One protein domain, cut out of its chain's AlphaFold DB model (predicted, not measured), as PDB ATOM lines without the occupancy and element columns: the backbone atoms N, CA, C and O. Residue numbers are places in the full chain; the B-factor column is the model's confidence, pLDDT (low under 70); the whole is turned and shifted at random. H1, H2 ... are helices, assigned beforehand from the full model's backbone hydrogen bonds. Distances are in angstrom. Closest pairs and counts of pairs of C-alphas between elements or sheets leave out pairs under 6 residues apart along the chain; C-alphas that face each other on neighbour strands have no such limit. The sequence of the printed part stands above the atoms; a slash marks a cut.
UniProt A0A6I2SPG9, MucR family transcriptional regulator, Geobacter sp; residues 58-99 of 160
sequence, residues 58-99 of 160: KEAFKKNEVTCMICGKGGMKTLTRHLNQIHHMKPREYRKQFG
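What this domain is: This is residues 58 to 99 of the 160 residues of the protein "MucR family transcriptional regulator" of Geobacter sp (UniProt A0A6I2SPG9). Little regular structure is here: two short helices, H1 and H2, stand about perpendicular to each other, and beside them lies a long looped stretch, residues 58 to 78, that folds back on itself around residues 69 to 72. The printed part has 42 residues with two named helices, H1 then H2, and no named strand; the class is all helix, with under half of the residues, 15, in named elements. It is compact, with a radius of gyration of the C-alphas of 9.6 A, and rounded, spanning 23 by 22 by 14 A.

How they stand to each other: Start from H1, residues 79 to 86, and look to H2, residues 91 to 97: they are close but not clearly touching, their closest C-alphas, those of Thr 80 and Pro 91, being 6.3 A apart. Their lines stand at 89 degrees, about perpendicular. In H1 and H2 every O i to N i+4 pair is within hydrogen-bond range.

Where its parts are: Find C-alpha 79 at (171.432, 152.352, 156.454); from there H1 runs 10.6 A to C-alpha 86. H2 runs 10.1 A from C-alpha 91 to C-alpha 97 at (174.745, 164.667, 163.666).

The domain as a whole: The two C-alphas farthest apart, those of Lys 63 and His 88, are 25.4 A apart. The link from H1 to H2 is tight. The printed part has no cut, and no printed residue is under 70 in pLDDT.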
ATOM      1  N   LYS A  58     168.347 153.322 170.130       81.94
ATOM      2  CA  LYS A  58     167.869 151.952 170.368       81.94
ATOM      3  C   LYS A  58     166.687 151.573 169.470       81.94
ATOM      4  O   LYS A  58     166.616 150.432 169.026       81.94
ATOM      5  N   GLU A  59     165.796 152.513 169.179       82.56
ATOM      6  CA  GLU A  59     164.634 152.296 168.308       82.56
ATOM      7  C   GLU A  59     165.016 152.329 166.826       82.56
ATOM      8  O   GLU A  59     164.444 151.594 166.017       82.56
ATOM      9  N   ALA A  60     166.023 153.133 166.474       85.44
ATOM     10  CA  ALA A  60     166.542 153.215 165.115       85.44
ATOM     11  C   ALA A  60     167.261 151.927 164.677       85.44
ATOM     12  O   ALA A  60     167.138 151.525 163.520       85.44
ATOM     13  N   PHE A  61     167.994 151.258 165.576       88.50
ATOM     14  CA  PHE A  61     168.767 150.048 165.268       88.50
ATOM     15  C   PHE A  61     168.186 148.807 165.952       88.50
ATOM     16  O   PHE A  61     168.660 148.377 167.008       88.50
ATOM     17  N   LYS A  62     167.188 148.186 165.318       89.06
ATOM     18  CA  LYS A  62     166.592 146.935 165.801       89.06
ATOM     19  C   LYS A  62     167.399 145.715 165.341       89.06
ATOM     20  O   LYS A  62     168.337 145.793 164.545       89.06
ATOM     21  N   LYS A  63     167.027 144.539 165.863       88.38
ATOM     22  CA  LYS A  63     167.708 143.270 165.547       88.38
ATOM     23  C   LYS A  63     167.623 142.921 164.055       88.38
ATOM     24  O   LYS A  63     168.637 142.529 163.483       88.38
ATOM     25  N   ASN A  64     166.447 143.100 163.451       90.38
ATOM     26  CA  ASN A  64     166.153 142.674 162.076       90.38
ATOM     27  C   ASN A  64     166.099 143.819 161.059       90.38
ATOM     28  O   ASN A  64     166.272 143.582 159.866       90.38
ATOM     29  N   GLU A  65     165.892 145.048 161.521       91.81
ATOM     30  CA  GLU A  65     165.696 146.216 160.669       91.81
ATOM     31  C   GLU A  65     166.369 147.455 161.257       91.81
ATOM     32  O   GLU A  65     166.623 147.549 162.459       91.81
ATOM     33  N   VAL A  66     166.638 148.418 160.386       92.12
ATOM     34  CA  VAL A  66     167.161 149.736 160.724       92.12
ATOM     35  C   VAL A  66     166.220 150.791 160.164       92.12
ATOM     36  O   VAL A  66     165.756 150.677 159.028       92.12
ATOM     37  N   THR A  67     165.985 151.833 160.954       91.38
ATOM     38  CA  THR A  67     165.182 153.001 160.590       91.38
ATOM     39  C   THR A  67     166.080 154.225 160.471       91.38
ATOM     40  O   THR A  67     166.943 154.463 161.317       91.38
ATOM     41  N   CYS A  68     165.915 154.999 159.400       89.38
ATOM     42  CA  CYS A  68     166.639 156.254 159.219       89.38
ATOM     43  C   CYS A  68     166.079 157.329 160.160       89.38
ATOM     44  O   CYS A  68     164.877 157.567 160.165       89.38
ATOM     45  N   MET A  69     166.933 158.016 160.918       86.38
ATOM     46  CA  MET A  69     166.497 159.058 161.860       86.38
ATOM     47  C   MET A  69     166.191 160.399 161.178       86.38
ATOM     48  O   MET A  69     165.558 161.250 161.785       86.38
ATOM     49  N   ILE A  70     166.600 160.583 159.916       84.88
ATOM     50  CA  ILE A  70     166.316 161.802 159.141       84.88
ATOM     51  C   ILE A  70     164.938 161.710 158.488       84.88
ATOM     52  O   ILE A  70     164.111 162.602 158.621       84.88
ATOM     53  N   CYS A  71     164.685 160.619 157.760       83.19
ATOM     54  CA  CYS A  71     163.475 160.470 156.953       83.19
ATOM     55  C   CYS A  71     162.481 159.451 157.513       83.19
ATOM     56  O   CYS A  71     161.484 159.174 156.852       83.19
ATOM     57  N   GLY A  72     162.777 158.822 158.656       83.81
ATOM     58  CA  GLY A  72     161.958 157.797 159.310       83.81
ATOM     59  C   GLY A  72     161.582 156.592 158.438       83.81
ATOM     60  O   GLY A  72     160.658 155.867 158.794       83.81
ATOM     61  N   LYS A  73     162.247 156.370 157.294       85.00
ATOM     62  CA  LYS A  73     162.060 155.157 156.486       85.00
ATOM     63  C   LYS A  73     162.670 153.966 157.231       85.00
ATOM     64  O   LYS A  73     163.861 153.980 157.555       85.00
ATOM     65  N   GLY A  74     161.828 152.978 157.533       86.44
ATOM     66  CA  GLY A  74     162.170 151.737 158.239       86.44
ATOM     67  C   GLY A  74     162.372 150.544 157.305       86.44
ATOM     68  O   GLY A  74     162.398 150.694 156.084       86.44
ATOM     69  N   GLY A  75     162.533 149.349 157.880       85.62
ATOM     70  CA  GLY A  75     162.591 148.086 157.132       85.62
ATOM     71  C   GLY A  75     163.894 147.815 156.370       85.62
ATOM     72  O   GLY A  75     163.994 146.829 155.641       85.62
ATOM     73  N   MET A  76     164.925 148.652 156.516       91.06
ATOM     74  CA  MET A  76     166.190 148.457 155.799       91.06
ATOM     75  C   MET A  76     167.136 147.536 156.575       91.06
ATOM     76  O   MET A  76     167.300 147.669 157.784       91.06
ATOM     77  N   LYS A  77     167.879 146.673 155.873       91.44
ATOM     78  CA  LYS A  77     168.966 145.880 156.489       91.44
ATOM     79  C   LYS A  77     170.242 146.703 156.718       91.44
ATOM     80  O   LYS A  77     170.990 146.447 157.662       91.44
ATOM     81  N   THR A  78     170.496 147.695 155.861       92.12
ATOM     82  CA  THR A  78     171.686 148.560 155.905       92.12
ATOM     83  C   THR A  78     171.310 150.020 155.668       92.12
ATOM     84  O   THR A  78     170.751 150.341 154.620       92.12
ATOM     85  N   LEU A  79     171.692 150.914 156.580       91.88
ATOM     86  CA  LEU A  79     171.432 152.352 156.454       91.88
ATOM     87  C   LEU A  79     172.391 153.046 155.475       91.88
ATOM     88  O   LEU A  79     172.024 154.028 154.843       91.88
ATOM     89  N   THR A  80     173.603 152.525 155.286       91.75
ATOM     90  CA  THR A  80     174.646 153.168 154.464       91.75
ATOM     91  C   THR A  80     174.229 153.411 153.014       91.75
ATOM     92  O   THR A  80     174.469 154.494 152.487       91.75
ATOM     93  N   ARG A  81     173.566 152.441 152.371       92.12
ATOM     94  CA  ARG A  81     173.044 152.603 151.004       92.12
ATOM     95  C   ARG A  81     172.015 153.729 150.932       92.12
ATOM     96  O   ARG A  81     172.065 154.543 150.017       92.12
ATOM     97  N   HIS A  82     171.109 153.776 151.903       92.56
ATOM     98  CA  HIS A  82     170.060 154.783 151.966       92.56
ATOM     99  C   HIS A  82     170.636 156.194 152.157       92.56
ATOM    100  O   HIS A  82     170.248 157.108 151.434       92.56
ATOM    101  N   LEU A  83     171.618 156.355 153.052       92.38
ATOM    102  CA  LEU A  83     172.302 157.636 153.266       92.38
ATOM    103  C   LEU A  83     172.953 158.164 151.984       92.38
ATOM    104  O   LEU A  83     172.823 159.344 151.681       92.38
ATOM    105  N   ASN A  84     173.595 157.293 151.206       92.38
ATOM    106  CA  ASN A  84     174.253 157.697 149.965       92.38
ATOM    107  C   ASN A  84     173.257 158.040 148.842       92.38
ATOM    108  O   ASN A  84     173.533 158.937 148.052       92.38
ATOM    109  N   GLN A  85     172.139 157.311 148.742       90.75
ATOM    110  CA  GLN A  85     171.187 157.442 147.629       90.75
ATOM    111  C   GLN A  85     170.147 158.542 147.841       90.75
ATOM    112  O   GLN A  85     169.793 159.216 146.887       90.75
ATOM    113  N   ILE A  86     169.643 158.696 149.068       89.94
ATOM    114  CA  ILE A  86     168.538 159.617 149.371       89.94
ATOM    115  C   ILE A  86     169.049 160.916 149.991       89.94
ATOM    116  O   ILE A  86     168.511 161.982 149.726       89.94
ATOM    117  N   HIS A  87     170.080 160.823 150.831       87.88
ATOM    118  CA  HIS A  87     170.591 161.965 151.589       87.88
ATOM    119  C   HIS A  87     171.951 162.464 151.088       87.88
ATOM    120  O   HIS A  87     172.460 163.441 151.625       87.88
ATOM    121  N   HIS A  88     172.556 161.786 150.103       90.62
ATOM    122  CA  HIS A  88     173.900 162.062 149.574       90.62
ATOM    123  C   HIS A  88     174.966 162.316 150.653       90.62
ATOM    124  O   HIS A  88     175.941 163.035 150.436       90.62
ATOM    125  N   MET A  89     174.803 161.696 151.825       89.38
ATOM    126  CA  MET A  89     175.597 162.003 153.007       89.38
ATOM    127  C   MET A  89     176.515 160.852 153.387       89.38
ATOM    128  O   MET A  89     176.187 159.670 153.243       89.38
ATOM    129  N   LYS A  90     177.671 161.192 153.959       92.69
ATOM    130  CA  LYS A  90     178.621 160.180 154.417       92.69
ATOM    131  C   LYS A  90     178.161 159.581 155.752       92.69
ATOM    132  O   LYS A  90     177.764 160.315 156.658       92.69
ATOM    133  N   PRO A  91     178.351 158.267 155.977       91.38
ATOM    134  CA  PRO A  91     178.031 157.626 157.256       91.38
ATOM    135  C   PRO A  91     178.690 158.278 158.481       91.38
ATOM    136  O   PRO A  91     178.129 158.278 159.574       91.38
ATOM    137  N   ARG A  92     179.891 158.849 158.313       91.50
ATOM    138  CA  ARG A  92     180.610 159.559 159.384       91.50
ATOM    139  C   ARG A  92     179.895 160.839 159.811       91.50
ATOM    140  O   ARG A  92     179.896 161.162 160.991       91.50
ATOM    141  N   GLU A  93     179.326 161.555 158.855       90.75
ATOM    142  CA  GLU A  93     178.592 162.795 159.094       90.75
ATOM    143  C   GLU A  93     177.271 162.506 159.799       90.75
ATOM    144  O   GLU A  93     176.997 163.098 160.839       90.75
ATOM    145  N   TYR A  94     176.554 161.477 159.341       90.19
ATOM    146  CA  TYR A  94     175.352 160.979 160.008       90.19
ATOM    147  C   TYR A  94     175.612 160.634 161.481       90.19
ATOM    148  O   TYR A  94     174.881 161.047 162.376       90.19
ATOM    149  N   ARG A  95     176.708 159.925 161.771       90.31
ATOM    150  CA  ARG A  95     177.079 159.590 163.155       90.31
ATOM    151  C   ARG A  95     177.341 160.824 164.018       90.31
ATOM    152  O   ARG A  95     176.971 160.808 165.185       90.31
ATOM    153  N   LYS A  96     177.965 161.868 163.464       89.94
ATOM    154  CA  LYS A  96     178.220 163.121 164.188       89.94
ATOM    155  C   LYS A  96     176.927 163.872 164.490       89.94
ATOM    156  O   LYS A  96     176.763 164.319 165.616       89.94
ATOM    157  N   GLN A  97     176.025 163.969 163.513       87.06
ATOM    158  CA  GLN A  97     174.745 164.667 163.666       87.06
ATOM    159  C   GLN A  97     173.882 164.060 164.777       87.06
ATOM    160  O   GLN A  97     173.287 164.791 165.557       87.06
ATOM    161  N   PHE A  98     173.862 162.729 164.881       86.12
ATOM    162  CA  PHE A  98     173.021 162.012 165.843       86.12
ATOM    163  C   PHE A  98     173.786 161.452 167.056       86.12
ATOM    164  O   PHE A  98     173.252 160.619 167.785       86.12
ATOM    165  N   GLY A  99     175.049 161.843 167.261       86.12
ATOM    166  CA  GLY A  99     175.851 161.395 168.409       86.12
ATOM    167  C   GLY A  99     176.062 159.874 168.500       86.12
ATOM    168  O   GLY A  99     176.197 159.327 169.592       86.12
TER     169      GLY A  99